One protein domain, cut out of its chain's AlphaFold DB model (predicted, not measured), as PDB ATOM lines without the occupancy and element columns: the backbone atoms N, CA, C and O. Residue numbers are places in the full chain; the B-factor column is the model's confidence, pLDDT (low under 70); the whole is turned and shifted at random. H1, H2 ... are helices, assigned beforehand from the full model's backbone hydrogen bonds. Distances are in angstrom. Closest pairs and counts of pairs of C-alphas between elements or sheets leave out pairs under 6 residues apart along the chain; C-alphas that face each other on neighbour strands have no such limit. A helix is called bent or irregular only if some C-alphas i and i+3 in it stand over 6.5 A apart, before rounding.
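What this domain is: This is residues 6 to 16 and 50 to 172 of the 174 residues of an uncharacterized protein of bacterium 1xD8-6 (UniProt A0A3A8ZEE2). Two long helices, H5 and H2, run side by side in opposite directions as the core; H1 crosses both, and H3 packs on H2 on the side away from H1. Short H6 folds back on the later part of H5, H4 lies off by itself among loops, and residues 152 to 162 stick out. The 134 printed residues hold six named helices, H1 to H6 in chain order, and no named strand: all helix. The whole is compact, with a radius of gyration of the C-alphas of 15.4 A and spans of 46 by 38 by 25 A.

How they stand to each other: H5, residues 122 to 142, touches H2, residues 54 to 73, at a shallow tilt of 21 degrees, opposite ways; their closest C-alphas, Met 58 and His 132, are 5.6 A apart. H2 is the hub, touching four helices. H1, residues 6 to 16, touches residues 59 to 66 of H2, about perpendicular at 74 degrees, closest at C-alphas 12 and 62, 6.3 A. H3, residues 87 to 95, touches H2 at a steep tilt of 60 degrees, closest at C-alphas 60 and 87, 5.5 A. H6, residues 146 to 151, touches H5, closest at C-alphas 139 and 146, 4.4 A. H4, residues 104 to 109, touches no helix. Every O i to N i+4 pair is within hydrogen-bond range in H2 to H6, but 5 of 7 in H1.

Where its parts are: H5 measures 30.1 A from C-alpha 122 at (26.324, -10.703, 28.095) to C-alpha 142, and H2 28.6 A. H1, 15.9 A long from C-alpha 6 at (39.658, 4.031, 14.639), is irregular: C-alphas 9 and 12 are 7.3 A apart. H3 measures 12.1 A, H4 and H6 8.8 A each; H6 ends at C-alpha 151, (47.406, -6.587, 39.791).

The domain as a whole: The farthest C-alphas, Lys 112 and Gly 143, are 46.3 A apart. Residues 17 to 49 are not printed; C-alphas 16 and 50 are 27.8 A apart. The links H2 to H3 and H4 to H5 are long. Residues 156 to 162 have pLDDT under 70.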
ATOM      1  N   TYR A   6      40.734   3.415  13.859       94.62
ATOM      2  CA  TYR A   6      39.658   4.031  14.639       94.62
ATOM      3  C   TYR A   6      38.553   3.028  15.002       94.62
ATOM      4  O   TYR A   6      38.021   3.064  16.107       94.62
ATOM      5  N   GLN A   7      38.190   2.126  14.087       94.94
ATOM      6  CA  GLN A   7      37.213   1.072  14.362       94.94
ATOM      7  C   GLN A   7      37.735   0.097  15.420       94.94
ATOM      8  O   GLN A   7      36.992  -0.177  16.357       94.94
ATOM      9  N   PHE A   8      38.999  -0.324  15.309       96.06
ATOM     10  CA  PHE A   8      39.672  -1.168  16.299       96.06
ATOM     11  C   PHE A   8      39.721  -0.489  17.678       96.06
ATOM     12  O   PHE A   8      39.161  -1.005  18.635       96.06
ATOM     13  N   ASP A   9      40.241   0.739  17.763       94.69
ATOM     14  CA  ASP A   9      40.360   1.478  19.030       94.69
ATOM     15  C   ASP A   9      38.996   1.801  19.673       94.69
ATOM     16  O   ASP A   9      38.896   2.014  20.881       94.69
ATOM     17  N   SER A  10      37.926   1.884  18.874       96.44
ATOM     18  CA  SER A  10      36.598   2.253  19.373       96.44
ATOM     19  C   SER A  10      35.734   1.069  19.794       96.44
ATOM     20  O   SER A  10      34.695   1.331  20.409       96.44
ATOM     21  N   ILE A  11      36.118  -0.188  19.519       97.69
ATOM     22  CA  ILE A  11      35.248  -1.353  19.758       97.69
ATOM     23  C   ILE A  11      34.807  -1.450  21.217       97.69
ATOM     24  O   ILE A  11      33.610  -1.425  21.481       97.69
ATOM     25  N   ALA A  12      35.734  -1.371  22.176       97.69
ATOM     26  CA  ALA A  12      35.403  -1.413  23.601       97.69
ATOM     27  C   ALA A  12      34.387  -0.324  23.995       97.69
ATOM     28  O   ALA A  12      33.401  -0.579  24.688       97.69
ATOM     29  N   SER A  13      34.560   0.897  23.480       97.38
ATOM     30  CA  SER A  13      33.631   2.002  23.747       97.38
ATOM     31  C   SER A  13      32.255   1.823  23.091       97.38
ATOM     32  O   SER A  13      31.263   2.350  23.600       97.38
ATOM     33  N   LYS A  14      32.183   1.120  21.954       97.19
ATOM     34  CA  LYS A  14      30.932   0.794  21.260       97.19
ATOM     35  C   LYS A  14      30.204  -0.324  21.987       97.19
ATOM     36  O   LYS A  14      29.050  -0.122  22.349       97.19
ATOM     37  N   THR A  15      30.892  -1.418  22.295       97.44
ATOM     38  CA  THR A  15      30.366  -2.536  23.082       97.44
ATOM     39  C   THR A  15      29.851  -2.063  24.439       97.44
ATOM     40  O   THR A  15      28.737  -2.388  24.832       97.44
ATOM     41  N   LYS A  16      30.578  -1.187  25.142       96.69
ATOM     42  CA  LYS A  16      30.092  -0.625  26.411       96.69
ATOM     43  C   LYS A  16      28.717   0.052  26.289       96.69
ATOM     44  O   LYS A  16      27.944   0.033  27.239       96.69
ATOM     45  N   TYR A  50      54.916 -13.373  27.734       96.00
ATOM     46  CA  TYR A  50      55.184 -12.622  26.504       96.00
ATOM     47  C   TYR A  50      55.671 -11.191  26.750       96.00
ATOM     48  O   TYR A  50      56.087 -10.514  25.810       96.00
ATOM     49  N   GLY A  51      55.633 -10.703  27.993       95.38
ATOM     50  CA  GLY A  51      56.027  -9.334  28.321       95.38
ATOM     51  C   GLY A  51      55.032  -8.275  27.843       95.38
ATOM     52  O   GLY A  51      55.438  -7.126  27.658       95.38
ATOM     53  N   ILE A  52      53.758  -8.634  27.620       97.56
ATOM     54  CA  ILE A  52      52.756  -7.670  27.145       97.56
ATOM     55  C   ILE A  52      52.586  -6.521  28.142       97.56
ATOM     56  O   ILE A  52      52.550  -6.740  29.345       97.56
ATOM     57  N   ASN A  53      52.457  -5.287  27.675       97.81
ATOM     58  CA  ASN A  53      52.127  -4.144  28.526       97.81
ATOM     59  C   ASN A  53      50.616  -3.856  28.506       97.81
ATOM     60  O   ASN A  53      49.851  -4.491  27.781       97.81
ATOM     61  N   GLY A  54      50.152  -2.895  29.302       98.25
ATOM     62  CA  GLY A  54      48.722  -2.621  29.417       98.25
ATOM     63  C   GLY A  54      48.079  -2.100  28.127       98.25
ATOM     64  O   GLY A  54      46.908  -2.373  27.883       98.25
ATOM     65  N   ARG A  55      48.829  -1.434  27.237       97.38
ATOM     66  CA  ARG A  55      48.309  -1.115  25.899       97.38
ATOM     67  C   ARG A  55      48.024  -2.393  25.118       97.38
ATOM     68  O   ARG A  55      46.928  -2.541  24.598       97.38
ATOM     69  N   GLN A  56      48.983  -3.309  25.077       98.00
ATOM     70  CA  GLN A  56      48.839  -4.575  24.360       98.00
ATOM     71  C   GLN A  56      47.718  -5.435  24.967       98.00
ATOM     72  O   GLN A  56      46.936  -6.019  24.229       98.00
ATOM     73  N   ALA A  57      47.552  -5.429  26.293       98.44
ATOM     74  CA  ALA A  57      46.428  -6.088  26.958       98.44
ATOM     75  C   ALA A  57      45.063  -5.507  26.538       98.44
ATOM     76  O   ALA A  57      44.132  -6.266  26.273       98.44
ATOM     77  N   MET A  58      44.936  -4.177  26.415       98.38
ATOM     78  CA  MET A  58      43.721  -3.563  25.855       98.38
ATOM     79  C   MET A  58      43.484  -4.001  24.407       98.38
ATOM     80  O   MET A  58      42.351  -4.320  24.059       98.38
ATOM     81  N   GLU A  59      44.527  -4.037  23.576       98.12
ATOM     82  CA  GLU A  59      44.413  -4.431  22.164       98.12
ATOM     83  C   GLU A  59      44.044  -5.923  22.010       98.12
ATOM     84  O   GLU A  59      43.213  -6.255  21.170       98.12
ATOM     85  N   ILE A  60      44.532  -6.809  22.885       98.56
ATOM     86  CA  ILE A  60      44.096  -8.218  22.962       98.56
ATOM     87  C   ILE A  60      42.606  -8.312  23.315       98.56
ATOM     88  O   ILE A  60      41.858  -9.021  22.645       98.56
ATOM     89  N   ILE A  61      42.135  -7.563  24.319       98.56
ATOM     90  CA  ILE A  61      40.701  -7.536  24.657       98.56
ATOM     91  C   ILE A  61      39.875  -7.015  23.471       98.56
ATOM     92  O   ILE A  61      38.781  -7.506  23.217       98.56
ATOM     93  N   GLN A  62      40.383  -6.038  22.717       98.19
ATOM     94  CA  GLN A  62      39.701  -5.507  21.533       98.19
ATOM     95  C   GLN A  62      39.590  -6.538  20.405       98.19
ATOM     96  O   GLN A  62      38.545  -6.583  19.758       98.19
ATOM     97  N   VAL A  63      40.607  -7.382  20.203       97.88
ATOM     98  CA  VAL A  63      40.538  -8.537  19.288       97.88
ATOM     99  C   VAL A  63      39.396  -9.468  19.698       97.88
ATOM    100  O   VAL A  63      38.500  -9.722  18.899       97.88
ATOM    101  N   VAL A  64      39.352  -9.862  20.971       98.25
ATOM    102  CA  VAL A  64      38.293 -10.729  21.506       98.25
ATOM    103  C   VAL A  64      36.897 -10.115  21.326       98.25
ATOM    104  O   VAL A  64      35.940 -10.796  20.960       98.25
ATOM    105  N   LEU A  65      36.755  -8.806  21.561       98.12
ATOM    106  CA  LEU A  65      35.485  -8.102  21.370       98.12
ATOM    107  C   LEU A  65      35.038  -8.075  19.902       98.12
ATOM    108  O   LEU A  65      33.839  -8.174  19.645       98.12
ATOM    109  N   LEU A  66      35.974  -7.945  18.958       97.31
ATOM    110  CA  LEU A  66      35.685  -8.015  17.523       97.31
ATOM    111  C   LEU A  66      35.268  -9.424  17.099       97.31
ATOM    112  O   LEU A  66      34.386  -9.561  16.255       97.31
ATOM    113  N   ASP A  67      35.846 -10.459  17.706       97.19
ATOM    114  CA  ASP A  67      35.460 -11.842  17.427       97.19
ATOM    115  C   ASP A  67      34.056 -12.154  17.953       97.19
ATOM    116  O   ASP A  67      33.256 -12.769  17.249       97.19
ATOM    117  N   ILE A  68      33.691 -11.648  19.137       97.31
ATOM    118  CA  ILE A  68      32.300 -11.721  19.612       97.31
ATOM    119  C   ILE A  68      31.364 -10.927  18.686       97.31
ATOM    120  O   ILE A  68      30.289 -11.421  18.354       97.31
ATOM    121  N   GLU A  69      31.746  -9.720  18.251       96.69
ATOM    122  CA  GLU A  69      30.934  -8.920  17.317       96.69
ATOM    123  C   GLU A  69      30.693  -9.690  16.007       96.69
ATOM    124  O   GLU A  69      29.544  -9.806  15.585       96.69
ATOM    125  N   SER A  70      31.740 -10.322  15.461       95.81
ATOM    126  CA  SER A  70      31.681 -11.166  14.261       95.81
ATOM    127  C   SER A  70      30.671 -12.304  14.381       95.81
ATOM    128  O   SER A  70      29.907 -12.580  13.455       95.81
ATOM    129  N   LEU A  71      30.637 -12.966  15.540       94.81
ATOM    130  CA  LEU A  71      29.685 -14.043  15.808       94.81
ATOM    131  C   LEU A  71      28.242 -13.533  15.890       94.81
ATOM    132  O   LEU A  71      27.315 -14.240  15.492       94.81
ATOM    133  N   LEU A  72      28.043 -12.323  16.414       95.06
ATOM    134  CA  LEU A  72      26.719 -11.755  16.659       95.06
ATOM    135  C   LEU A  72      26.055 -11.194  15.399       95.06
ATOM    136  O   LEU A  72      24.832 -11.298  15.268       95.06
ATOM    137  N   ASP A  73      26.821 -10.583  14.498       95.19
ATOM    138  CA  ASP A  73      26.296  -9.993  13.262       95.19
ATOM    139  C   ASP A  73      26.561 -10.837  12.003       95.19
ATOM    140  O   ASP A  73      25.919 -10.612  10.974       95.19
ATOM    141  N   GLY A  74      27.427 -11.848  12.099       93.88
ATOM    142  CA  GLY A  74      27.810 -12.721  10.992       93.88
ATOM    143  C   GLY A  74      28.806 -12.090  10.013       93.88
ATOM    144  O   GLY A  74      29.008 -12.637   8.927       93.88
ATOM    145  N   GLU A  75      29.414 -10.953  10.357       94.69
ATOM    146  CA  GLU A  75      30.416 -10.264   9.547       94.69
ATOM    147  C   GLU A  75      31.828 -10.652   9.993       94.69
ATOM    148  O   GLU A  75      32.224 -10.449  11.134       94.69
ATOM    149  N   GLU A  76      32.659 -11.163   9.085       93.12
ATOM    150  CA  GLU A  76      34.063 -11.463   9.405       93.12
ATOM    151  C   GLU A  76      34.890 -10.175   9.464       93.12
ATOM    152  O   GLU A  76      35.000  -9.480   8.455       93.12
ATOM    153  N   TYR A  77      35.529  -9.840  10.583       93.81
ATOM    154  CA  TYR A  77      36.354  -8.630  10.697       93.81
ATOM    155  C   TYR A  77      37.839  -8.918  10.405       93.81
ATOM    156  O   TYR A  77      38.459  -9.756  11.042       93.81
ATOM    157  N   ASP A  78      38.446  -8.194   9.456       93.00
ATOM    158  CA  ASP A  78      39.888  -8.272   9.161       93.00
ATOM    159  C   ASP A  78      40.626  -7.135   9.877       93.00
ATOM    160  O   ASP A  78      40.616  -5.977   9.432       93.00
ATOM    161  N   TYR A  79      41.258  -7.496  10.994       91.38
ATOM    162  CA  TYR A  79      42.098  -6.647  11.842       91.38
ATOM    163  C   TYR A  79      43.561  -7.112  11.896       91.38
ATOM    164  O   TYR A  79      44.342  -6.572  12.676       91.38
ATOM    165  N   SER A  80      43.961  -8.025  11.004       89.94
ATOM    166  CA  SER A  80      45.310  -8.617  10.929       89.94
ATOM    167  C   SER A  80      46.451  -7.592  10.867       89.94
ATOM    168  O   SER A  80      47.571  -7.851  11.291       89.94
ATOM    169  N   LYS A  81      46.175  -6.388  10.351       90.75
ATOM    170  CA  LYS A  81      47.131  -5.272  10.296       90.75
ATOM    171  C   LYS A  81      47.503  -4.711  11.678       90.75
ATOM    172  O   LYS A  81      48.532  -4.047  11.796       90.75
ATOM    173  N   TRP A  82      46.632  -4.882  12.666       87.81
ATOM    174  CA  TRP A  82      46.750  -4.284  13.996       87.81
ATOM    175  C   TRP A  82      47.164  -5.294  15.064       87.81
ATOM    176  O   TRP A  82      47.518  -4.877  16.158       87.81
ATOM    177  N   GLU A  83      47.150  -6.590  14.748       84.62
ATOM    178  CA  GLU A  83      47.664  -7.615  15.647       84.62
ATOM    179  C   GLU A  83      49.192  -7.573  15.718       84.62
ATOM    180  O   GLU A  83      49.887  -7.495  14.700       84.62
ATOM    181  N   GLU A  84      49.719  -7.670  16.934       90.19
ATOM    182  CA  GLU A  84      51.140  -7.901  17.177       90.19
ATOM    183  C   GLU A  84      51.398  -9.392  17.470       90.19
ATOM    184  O   GLU A  84      50.458 -10.162  17.712       90.19
ATOM    185  N   PRO A  85      52.670  -9.845  17.457       90.75
ATOM    186  CA  PRO A  85      53.002 -11.195  17.897       90.75
ATOM    187  C   PRO A  85      52.385 -11.497  19.269       90.75
ATOM    188  O   PRO A  85      52.387 -10.626  20.129       90.75
ATOM    189  N   CYS A  86      51.894 -12.726  19.451       92.25
ATOM    190  CA  CYS A  86      51.136 -13.244  20.603       92.25
ATOM    191  C   CYS A  86      49.664 -12.810  20.741       92.25
ATOM    192  O   CYS A  86      48.943 -13.473  21.481       92.25
ATOM    193  N   TYR A  87      49.170 -11.787  20.027       95.44
ATOM    194  CA  TYR A  87      47.795 -11.304  20.256       95.44
ATOM    195  C   TYR A  87      46.754 -12.382  19.989       95.44
ATOM    196  O   TYR A  87      45.920 -12.649  20.849       95.44
ATOM    197  N   ARG A  88      46.854 -13.047  18.835       95.25
ATOM    198  CA  ARG A  88      45.920 -14.105  18.456       95.25
ATOM    199  C   ARG A  88      45.916 -15.263  19.453       95.25
ATOM    200  O   ARG A  88      44.847 -15.694  19.861       95.25
ATOM    201  N   SER A  89      47.092 -15.725  19.889       95.75
ATOM    202  CA  SER A  89      47.188 -16.815  20.868       95.75
ATOM    203  C   SER A  89      46.636 -16.413  22.237       95.75
ATOM    204  O   SER A  89      45.934 -17.202  22.855       95.75
ATOM    205  N   CYS A  90      46.887 -15.181  22.691       97.88
ATOM    206  CA  CYS A  90      46.312 -14.670  23.938       97.88
ATOM    207  C   CYS A  90      44.783 -14.522  23.846       97.88
ATOM    208  O   CYS A  90      44.062 -14.852  24.784       97.88
ATOM    209  N   ALA A  91      44.281 -14.029  22.711       97.56
ATOM    210  CA  ALA A  91      42.852 -13.892  22.467       97.56
ATOM    211  C   ALA A  91      42.160 -15.264  22.407       97.56
ATOM    212  O   ALA A  91      41.130 -15.440  23.049       97.56
ATOM    213  N   ASP A  92      42.766 -16.255  21.741       96.81
ATOM    214  CA  ASP A  92      42.248 -17.627  21.692       96.81
ATOM    215  C   ASP A  92      42.094 -18.238  23.098       96.81
ATOM    216  O   ASP A  92      41.062 -18.845  23.377       96.81
ATOM    217  N   GLU A  93      43.062 -18.036  24.000       96.62
ATOM    218  CA  GLU A  93      42.972 -18.494  25.400       96.62
ATOM    219  C   GLU A  93      41.828 -17.804  26.165       96.62
ATOM    220  O   GLU A  93      41.067 -18.468  26.870       96.62
ATOM    221  N   ILE A  94      41.642 -16.488  25.992       97.94
ATOM    222  CA  ILE A  94      40.510 -15.763  26.599       97.94
ATOM    223  C   ILE A  94      39.174 -16.283  26.046       97.94
ATOM    224  O   ILE A  94      38.187 -16.433  26.767       97.94
ATOM    225  N   GLU A  95      39.107 -16.575  24.758       98.00
ATOM    226  CA  GLU A  95      37.870 -17.012  24.122       98.00
ATOM    227  C   GLU A  95      37.428 -18.397  24.583       98.00
ATOM    228  O   GLU A  95      36.228 -18.663  24.638       98.00
ATOM    229  N   MET A  96      38.350 -19.253  25.028       96.44
ATOM    230  CA  MET A  96      38.001 -20.549  25.618       96.44
ATOM    231  C   MET A  96      37.081 -20.436  26.843       96.44
ATOM    232  O   MET A  96      36.406 -21.412  27.180       96.44
ATOM    233  N   PHE A  97      37.000 -19.279  27.506       95.81
ATOM    234  CA  PHE A  97      36.095 -19.099  28.640       95.81
ATOM    235  C   PHE A  97      34.620 -18.974  28.247       95.81
ATOM    236  O   PHE A  97      33.754 -19.220  29.085       95.81
ATOM    237  N   PHE A  98      34.300 -18.585  27.012       95.75
ATOM    238  CA  PHE A  98      32.916 -18.284  26.619       95.75
ATOM    239  C   PHE A  98      32.565 -18.663  25.176       95.75
ATOM    240  O   PHE A  98      31.400 -18.563  24.803       95.75
ATOM    241  N   MET A  99      33.517 -19.122  24.360       95.75
ATOM    242  CA  MET A  99      33.287 -19.606  22.998       95.75
ATOM    243  C   MET A  99      33.225 -21.146  22.981       95.75
ATOM    244  O   MET A  99      34.252 -21.815  23.142       95.75
ATOM    245  N   PRO A 100      32.034 -21.760  22.809       94.19
ATOM    246  CA  PRO A 100      31.889 -23.216  22.903       94.19
ATOM    247  C   PRO A 100      32.608 -23.992  21.793       94.19
ATOM    248  O   PRO A 100      32.968 -25.148  21.979       94.19
ATOM    249  N   ASP A 101      32.814 -23.390  20.628       92.88
ATOM    250  CA  ASP A 101      33.594 -23.974  19.535       92.88
ATOM    251  C   ASP A 101      35.097 -24.047  19.852       92.88
ATOM    252  O   ASP A 101      35.774 -24.960  19.376       92.88
ATOM    253  N   LYS A 102      35.600 -23.150  20.710       94.19
ATOM    254  CA  LYS A 102      36.988 -23.145  21.198       94.19
ATOM    255  C   LYS A 102      37.195 -23.971  22.470       94.19
ATOM    256  O   LYS A 102      38.322 -24.360  22.768       94.19
ATOM    257  N   ASN A 103      36.128 -24.312  23.196       94.19
ATOM    258  CA  ASN A 103      36.207 -25.112  24.418       94.19
ATOM    259  C   ASN A 103      35.210 -26.284  24.421       94.19
ATOM    260  O   ASN A 103      34.032 -26.148  24.753       94.19
ATOM    261  N   VAL A 104      35.724 -27.484  24.130       92.00
ATOM    262  CA  VAL A 104      34.929 -28.725  24.089       92.00
ATOM    263  C   VAL A 104      34.307 -29.098  25.440       92.00
ATOM    264  O   VAL A 104      33.291 -29.793  25.467       92.00
ATOM    265  N   HIS A 105      34.905 -28.684  26.561       91.56
ATOM    266  CA  HIS A 105      34.342 -28.923  27.891       91.56
ATOM    267  C   HIS A 105      33.141 -28.010  28.119       91.56
ATOM    268  O   HIS A 105      32.048 -28.516  28.356       91.56
ATOM    269  N   LEU A 106      33.301 -26.706  27.865       93.44
ATOM    270  CA  LEU A 106      32.192 -25.753  27.876       93.44
ATOM    271  C   LEU A 106      31.041 -26.239  26.985       93.44
ATOM    272  O   LEU A 106      29.907 -26.352  27.440       93.44
ATOM    273  N   GLN A 107      31.326 -26.634  25.742       94.25
ATOM    274  CA  GLN A 107      30.311 -27.150  24.820       94.25
ATOM    275  C   GLN A 107      29.540 -28.359  25.372       94.25
ATOM    276  O   GLN A 107      28.337 -28.502  25.125       94.25
ATOM    277  N   LYS A 108      30.220 -29.254  26.097       93.81
ATOM    278  CA  LYS A 108      29.601 -30.441  26.700       93.81
ATOM    279  C   LYS A 108      28.720 -30.093  27.890       93.81
ATOM    280  O   LYS A 108      27.732 -30.799  28.086       93.81
ATOM    281  N   ASP A 109      29.041 -29.039  28.623       94.56
ATOM    282  CA  ASP A 109      28.327 -28.664  29.841       94.56
ATOM    283  C   ASP A 109      27.097 -27.787  29.550       94.56
ATOM    284  O   ASP A 109      26.162 -27.735  30.348       94.56
ATOM    285  N   LEU A 110      27.020 -27.182  28.359       95.88
ATOM    286  CA  LEU A 110      25.859 -26.406  27.920       95.88
ATOM    287  C   LEU A 110      24.604 -27.262  27.673       95.88
ATOM    288  O   LEU A 110      24.650 -28.405  27.186       95.88
ATOM    289  N   LYS A 111      23.434 -26.668  27.949       95.75
ATOM    290  CA  LYS A 111      22.118 -27.207  27.575       95.75
ATOM    291  C   LYS A 111      22.044 -27.440  26.063       95.75
ATOM    292  O   LYS A 111      22.637 -26.733  25.250       95.75
ATOM    293  N   LYS A 112      21.275 -28.448  25.648       92.38
ATOM    294  CA  LYS A 112      21.065 -28.712  24.220       92.38
ATOM    295  C   LYS A 112      20.229 -27.587  23.600       92.38
ATOM    296  O   LYS A 112      19.150 -27.291  24.098       92.38
ATOM    297  N   GLY A 113      20.690 -27.040  22.475       90.31
ATOM    298  CA  GLY A 113      19.958 -26.013  21.724       90.31
ATOM    299  C   GLY A 113      20.114 -24.591  22.267       90.31
ATOM    300  O   GLY A 113      19.281 -23.749  21.948       90.31
ATOM    301  N   VAL A 114      21.152 -24.327  23.074       93.62
ATOM    302  CA  VAL A 114      21.541 -22.959  23.446       93.62
ATOM    303  C   VAL A 114      21.753 -22.126  22.181       93.62
ATOM    304  O   VAL A 114      22.413 -22.565  21.238       93.62
ATOM    305  N   VAL A 115      21.165 -20.931  22.174       94.81
ATOM    306  CA  VAL A 115      21.347 -19.930  21.121       94.81
ATOM    307  C   VAL A 115      22.488 -19.013  21.550       94.81
ATOM    308  O   VAL A 115      22.443 -18.455  22.642       94.81
ATOM    309  N   LEU A 116      23.511 -18.881  20.706       94.88
ATOM    310  CA  LEU A 116      24.693 -18.053  20.964       94.88
ATOM    311  C   LEU A 116      24.428 -16.610  20.505       94.88
ATOM    312  O   LEU A 116      24.909 -16.183  19.461       94.88
ATOM    313  N   ASP A 117      23.581 -15.894  21.242       95.00
ATOM    314  CA  ASP A 117      23.191 -14.512  20.942       95.00
ATOM    315  C   ASP A 117      23.763 -13.503  21.957       95.00
ATOM    316  O   ASP A 117      24.577 -13.830  22.821       95.00
ATOM    317  N   ASN A 118      23.318 -12.246  21.869       93.62
ATOM    318  CA  ASN A 118      23.740 -11.176  22.776       93.62
ATOM    319  C   ASN A 118      23.521 -11.516  24.260       93.62
ATOM    320  O   ASN A 118      24.295 -11.065  25.099       93.62
ATOM    321  N   LYS A 119      22.478 -12.289  24.591       94.94
ATOM    322  CA  LYS A 119      22.182 -12.670  25.974       94.94
ATOM    323  C   LYS A 119      23.153 -13.745  26.457       94.94
ATOM    324  O   LYS A 119      23.535 -13.740  27.623       94.94
ATOM    325  N   PHE A 120      23.566 -14.656  25.577       96.69
ATOM    326  CA  PHE A 120      24.573 -15.663  25.905       96.69
ATOM    327  C   PHE A 120      25.929 -15.022  26.239       96.69
ATOM    328  O   PHE A 120      26.536 -15.356  27.254       96.69
ATOM    329  N   TYR A 121      26.368 -14.051  25.434       97.12
ATOM    330  CA  TYR A 121      27.657 -13.375  25.623       97.12
ATOM    331  C   TYR A 121      27.623 -12.212  26.631       97.12
ATOM    332  O   TYR A 121      28.657 -11.588  26.865       97.12
ATOM    333  N   GLU A 122      26.479 -11.896  27.247       96.12
ATOM    334  CA  GLU A 122      26.324 -10.703  28.095       96.12
ATOM    335  C   GLU A 122      27.324 -10.668  29.264       96.12
ATOM    336  O   GLU A 122      27.938  -9.628  29.516       96.12
ATOM    337  N   LEU A 123      27.528 -11.801  29.945       96.31
ATOM    338  CA  LEU A 123      28.481 -11.907  31.053       96.31
ATOM    339  C   LEU A 123      29.923 -11.682  30.580       96.31
ATOM    340  O   LEU A 123      30.632 -10.851  31.150       96.31
ATOM    341  N   ALA A 124      30.331 -12.353  29.499       97.62
ATOM    342  CA  ALA A 124      31.650 -12.176  28.898       97.62
ATOM    343  C   ALA A 124      31.896 -10.712  28.501       97.62
ATOM    344  O   ALA A 124      32.906 -10.127  28.887       97.62
ATOM    345  N   LEU A 125      30.941 -10.080  27.811       98.25
ATOM    346  CA  LEU A 125      31.036  -8.681  27.395       98.25
ATOM    347  C   LEU A 125      31.166  -7.731  28.596       98.25
ATOM    348  O   LEU A 125      32.002  -6.827  28.575       98.25
ATOM    349  N   LYS A 126      30.387  -7.942  29.665       97.75
ATOM    350  CA  LYS A 126      30.490  -7.160  30.910       97.75
ATOM    351  C   LYS A 126      31.879  -7.265  31.531       97.75
ATOM    352  O   LYS A 126      32.485  -6.235  31.835       97.75
ATOM    353  N   CYS A 127      32.390  -8.482  31.689       97.88
ATOM    354  CA  CYS A 127      33.702  -8.731  32.280       97.88
ATOM    355  C   CYS A 127      34.838  -8.154  31.421       97.88
ATOM    356  O   CYS A 127      35.672  -7.417  31.945       97.88
ATOM    357  N   LEU A 128      34.830  -8.392  30.105       98.56
ATOM    358  CA  LEU A 128      35.840  -7.869  29.175       98.56
ATOM    359  C   LEU A 128      35.899  -6.338  29.199       98.56
ATOM    360  O   LEU A 128      36.984  -5.763  29.282       98.56
ATOM    361  N   ILE A 129      34.744  -5.663  29.192       98.38
ATOM    362  CA  ILE A 129      34.696  -4.199  29.283       98.38
ATOM    363  C   ILE A 129      35.209  -3.702  30.633       98.38
ATOM    364  O   ILE A 129      35.990  -2.748  30.667       98.38
ATOM    365  N   ARG A 130      34.832  -4.344  31.743       97.94
ATOM    366  CA  ARG A 130      35.303  -3.932  33.070       97.94
ATOM    367  C   ARG A 130      36.820  -4.084  33.210       97.94
ATOM    368  O   ARG A 130      37.474  -3.172  33.721       97.94
ATOM    369  N   ILE A 131      37.382  -5.188  32.717       97.75
ATOM    370  CA  ILE A 131      38.830  -5.409  32.703       97.75
ATOM    371  C   ILE A 131      39.522  -4.398  31.792       97.75
ATOM    372  O   ILE A 131      40.453  -3.741  32.247       97.75
ATOM    373  N   HIS A 132      39.031  -4.174  30.569       98.56
ATOM    374  CA  HIS A 132      39.591  -3.166  29.660       98.56
ATOM    375  C   HIS A 132      39.681  -1.781  30.324       98.56
ATOM    376  O   HIS A 132      40.704  -1.107  30.238       98.56
ATOM    377  N   GLU A 133      38.632  -1.348  31.027       97.88
ATOM    378  CA  GLU A 133      38.641  -0.085  31.774       97.88
ATOM    379  C   GLU A 133      39.622  -0.074  32.953       97.88
ATOM    380  O   GLU A 133      40.196   0.971  33.271       97.88
ATOM    381  N   SER A 134      39.796  -1.210  33.634       97.00
ATOM    382  CA  SER A 134      40.792  -1.364  34.701       97.00
ATOM    383  C   SER A 134      42.208  -1.219  34.140       97.00
ATOM    384  O   SER A 134      42.994  -0.415  34.651       97.00
ATOM    385  N   VAL A 135      42.498  -1.909  33.032       98.31
ATOM    386  CA  VAL A 135      43.770  -1.816  32.307       98.31
ATOM    387  C   VAL A 135      44.033  -0.373  31.885       98.31
ATOM    388  O   VAL A 135      45.061   0.194  32.253       98.31
ATOM    389  N   GLU A 136      43.078   0.271  31.207       98.25
ATOM    390  CA  GLU A 136      43.197   1.667  30.773       98.25
ATOM    391  C   GLU A 136      43.502   2.603  31.954       98.25
ATOM    392  O   GLU A 136      44.401   3.452  31.891       98.25
ATOM    393  N   PHE A 137      42.757   2.454  33.054       97.38
ATOM    394  CA  PHE A 137      42.915   3.295  34.233       97.38
ATOM    395  C   PHE A 137      44.319   3.176  34.829       97.38
ATOM    396  O   PHE A 137      44.960   4.205  35.078       97.38
ATOM    397  N   TRP A 138      44.793   1.952  35.053       97.56
ATOM    398  CA  TRP A 138      46.075   1.703  35.702       97.56
ATOM    399  C   TRP A 138      47.262   1.961  34.785       97.56
ATOM    400  O   TRP A 138      48.252   2.523  35.249       97.56
ATOM    401  N   THR A 139      47.153   1.695  33.484       97.94
ATOM    402  CA  THR A 139      48.173   2.095  32.505       97.94
ATOM    403  C   THR A 139      48.325   3.613  32.453       97.94
ATOM    404  O   THR A 139      49.433   4.143  32.509       97.94
ATOM    405  N   ARG A 140      47.217   4.362  32.471       97.69
ATOM    406  CA  ARG A 140      47.280   5.830  32.536       97.69
ATOM    407  C   ARG A 140      47.895   6.342  33.843       97.69
ATOM    408  O   ARG A 140      48.472   7.427  33.861       97.69
ATOM    409  N   LYS A 141      47.732   5.612  34.951       96.94
ATOM    410  CA  LYS A 141      48.235   6.015  36.275       96.94
ATOM    411  C   LYS A 141      49.682   5.605  36.535       96.94
ATOM    412  O   LYS A 141      50.390   6.361  37.192       96.94
ATOM    413  N   GLY A 142      50.096   4.441  36.048       95.62
ATOM    414  CA  GLY A 142      51.373   3.802  36.370       95.62
ATOM    415  C   GLY A 142      52.307   3.597  35.176       95.62
ATOM    416  O   GLY A 142      53.326   2.931  35.332       95.62
ATOM    417  N   GLY A 143      51.981   4.147  34.003       97.62
ATOM    418  CA  GLY A 143      52.741   3.945  32.766       97.62
ATOM    419  C   GLY A 143      52.398   2.623  32.080       97.62
ATOM    420  O   GLY A 143      51.446   1.947  32.462       97.62
ATOM    421  N   ASP A 144      53.181   2.237  31.073       97.12
ATOM    422  CA  ASP A 144      52.860   1.107  30.186       97.12
ATOM    423  C   ASP A 144      52.567  -0.199  30.947       97.12
ATOM    424  O   ASP A 144      51.603  -0.891  30.629       97.12
ATOM    425  N   ASN A 145      53.309  -0.479  32.023       97.19
ATOM    426  CA  ASN A 145      53.115  -1.658  32.880       97.19
ATOM    427  C   ASN A 145      52.275  -1.380  34.137       97.19
ATOM    428  O   ASN A 145      52.203  -2.219  35.028       97.19
ATOM    429  N   GLY A 146      51.640  -0.212  34.240       97.75
ATOM    430  CA  GLY A 146      50.926   0.224  35.442       97.75
ATOM    431  C   GLY A 146      49.829  -0.742  35.892       97.75
ATOM    432  O   GLY A 146      49.694  -0.984  37.088       97.75
ATOM    433  N   TYR A 147      49.091  -1.331  34.946       97.62
ATOM    434  CA  TYR A 147      48.102  -2.371  35.238       97.62
ATOM    435  C   TYR A 147      48.733  -3.626  35.843       97.62
ATOM    436  O   TYR A 147      48.312  -4.054  36.911       97.62
ATOM    437  N   PHE A 148      49.777  -4.167  35.211       97.06
ATOM    438  CA  PHE A 148      50.446  -5.386  35.672       97.06
ATOM    439  C   PHE A 148      51.177  -5.206  36.999       97.06
ATOM    440  O   PHE A 148      51.127  -6.094  37.844       97.06
ATOM    441  N   ASN A 149      51.765  -4.030  37.226       95.62
ATOM    442  CA  ASN A 149      52.319  -3.669  38.527       95.62
ATOM    443  C   ASN A 149      51.233  -3.665  39.609       95.62
ATOM    444  O   ASN A 149      51.473  -4.171  40.696       95.62
ATOM    445  N   PHE A 150      50.049  -3.118  39.313       94.12
ATOM    446  CA  PHE A 150      48.932  -3.082  40.255       94.12
ATOM    447  C   PHE A 150      48.388  -4.483  40.558       94.12
ATOM    448  O   PHE A 150      48.332  -4.869  41.721       94.12
ATOM    449  N   ILE A 151      48.002  -5.264  39.543       92.88
ATOM    450  CA  ILE A 151      47.406  -6.587  39.791       92.88
ATOM    451  C   ILE A 151      48.426  -7.585  40.355       92.88
ATOM    452  O   ILE A 151      48.053  -8.448  41.145       92.88
ATOM    453  N   GLY A 152      49.716  -7.431  40.034       90.94
ATOM    454  CA  GLY A 152      50.795  -8.259  40.574       90.94
ATOM    455  C   GLY A 152      51.000  -8.117  42.087       90.94
ATOM    456  O   GLY A 152      51.605  -8.994  42.697       90.94
ATOM    457  N   GLU A 153      50.476  -7.061  42.723       88.25
ATOM    458  CA  GLU A 153      50.464  -6.936  44.190       88.25
ATOM    459  C   GLU A 153      49.456  -7.890  44.858       88.25
ATOM    460  O   GLU A 153      49.599  -8.201  46.043       88.25
ATOM    461  N   TYR A 154      48.448  -8.359  44.113       81.94
ATOM    462  CA  TYR A 154      47.315  -9.135  44.638       81.94
ATOM    463  C   TYR A 154      47.218 -10.545  44.052       81.94
ATOM    464  O   TYR A 154      46.753 -11.461  44.732       81.94
ATOM    465  N   ILE A 155      47.675 -10.738  42.814       80.94
ATOM    466  CA  ILE A 155      47.834 -12.057  42.206       80.94
ATOM    467  C   ILE A 155      49.072 -12.687  42.848       80.94
ATOM    468  O   ILE A 155      50.210 -12.440  42.449       80.94
ATOM    469  N   GLY A 156      48.850 -13.462  43.913       63.06
ATOM    470  CA  GLY A 156      49.895 -14.274  44.528       63.06
ATOM    471  C   GLY A 156      50.490 -15.270  43.526       63.06
ATOM    472  O   GLY A 156      49.937 -15.531  42.463       63.06
ATOM    473  N   THR A 157      51.617 -15.886  43.876       54.00
ATOM    474  CA  THR A 157      52.272 -16.908  43.036       54.00
ATOM    475  C   THR A 157      51.445 -18.190  42.854       54.00
ATOM    476  O   THR A 157      51.846 -19.072  42.098       54.00
ATOM    477  N   GLU A 158      50.327 -18.330  43.572       52.94
ATOM    478  CA  GLU A 158      49.367 -19.416  43.379       52.94
ATOM    479  C   GLU A 158      48.440 -19.059  42.218       52.94
ATOM    480  O   GLU A 158      47.496 -18.285  42.348       52.94
ATOM    481  N   ILE A 159      48.755 -19.633  41.059       56.22
ATOM    482  CA  ILE A 159      47.889 -19.639  39.886       56.22
ATOM    483  C   ILE A 159      46.531 -20.219  40.307       56.22
ATOM    484  O   ILE A 159      46.476 -21.314  40.873       56.22
ATOM    485  N   LEU A 160      45.442 -19.496  40.032       54.75
ATOM    486  CA  LEU A 160      44.092 -20.049  40.129       54.75
ATOM    487  C   LEU A 160      44.030 -21.293  39.241       54.75
ATOM    488  O   LEU A 160      44.109 -21.201  38.019       54.75
ATOM    489  N   ASN A 161      43.919 -22.468  39.861       53.66
ATOM    490  CA  ASN A 161      43.816 -23.730  39.128       53.66
ATOM    491  C   ASN A 161      42.453 -23.892  38.438       53.66
ATOM    492  O   ASN A 161      42.309 -24.763  37.583       53.66
ATOM    493  N   GLU A 162      41.455 -23.087  38.811       66.12
ATOM    494  CA  GLU A 162      40.097 -23.212  38.297       66.12
ATOM    495  C   GLU A 162      39.757 -22.040  37.374       66.12
ATOM    496  O   GLU A 162      39.454 -20.928  37.796       66.12
ATOM    497  N   ARG A 163      39.856 -22.325  36.075       80.06
ATOM    498  CA  ARG A 163      39.414 -21.478  34.970       80.06
ATOM    499  C   ARG A 163      37.892 -21.589  34.848       80.06
ATOM    500  O   ARG A 163      37.405 -22.553  34.255       80.06
ATOM    501  N   ILE A 164      37.141 -20.643  35.415       88.44
ATOM    502  CA  ILE A 164      35.673 -20.683  35.337       88.44
ATOM    503  C   ILE A 164      35.166 -20.123  33.999       88.44
ATOM    504  O   ILE A 164      35.698 -19.122  33.514       88.44
ATOM    505  N   PRO A 165      34.139 -20.726  33.376       92.94
ATOM    506  CA  PRO A 165      33.534 -20.164  32.176       92.94
ATOM    507  C   PRO A 165      32.894 -18.795  32.427       92.94
ATOM    508  O   PRO A 165      32.220 -18.592  33.430       92.94
ATOM    509  N   LEU A 166      33.009 -17.881  31.466       93.69
ATOM    510  CA  LEU A 166      32.349 -16.571  31.478       93.69
ATOM    511  C   LEU A 166      30.957 -16.654  30.826       93.69
ATOM    512  O   LEU A 166      30.611 -15.883  29.929       93.69
ATOM    513  N   VAL A 167      30.158 -17.625  31.273       94.00
ATOM    514  CA  VAL A 167      28.801 -17.902  30.785       94.00
ATOM    515  C   VAL A 167      27.854 -17.993  31.980       94.00
ATOM    516  O   VAL A 167      28.201 -18.574  33.002       94.00
ATOM    517  N   GLU A 168      26.655 -17.418  31.869       91.88
ATOM    518  CA  GLU A 168      25.660 -17.468  32.948       91.88
ATOM    519  C   GLU A 168      25.243 -18.911  33.276       91.88
ATOM    520  O   GLU A 168      24.999 -19.733  32.385       91.88
ATOM    521  N   ASN A 169      25.055 -19.188  34.569       91.19
ATOM    522  CA  ASN A 169      24.681 -20.513  35.075       91.19
ATOM    523  C   ASN A 169      23.390 -21.067  34.439       91.19
ATOM    524  O   ASN A 169      23.223 -22.279  34.323       91.19
ATOM    525  N   GLU A 170      22.482 -20.200  33.972       93.44
ATOM    526  CA  GLU A 170      21.227 -20.614  33.333       93.44
ATOM    527  C   GLU A 170      21.418 -21.432  32.040       93.44
ATOM    528  O   GLU A 170      20.496 -22.152  31.636       93.44
ATOM    529  N   TYR A 171      22.590 -21.350  31.402       94.94
ATOM    530  CA  TYR A 171      22.901 -22.058  30.157       94.94
ATOM    531  C   TYR A 171      23.528 -23.441  30.370       94.94
ATOM    532  O   TYR A 171      23.598 -24.220  29.414       94.94
ATOM    533  N   PHE A 172      23.938 -23.778  31.594       93.75
ATOM    534  CA  PHE A 172      24.539 -25.070  31.929       93.75
ATOM    535  C   PHE A 172      23.489 -26.126  32.241       93.75
ATOM    536  O   PHE A 172      22.392 -25.820  32.700       93.75
TER     537      PHE A 172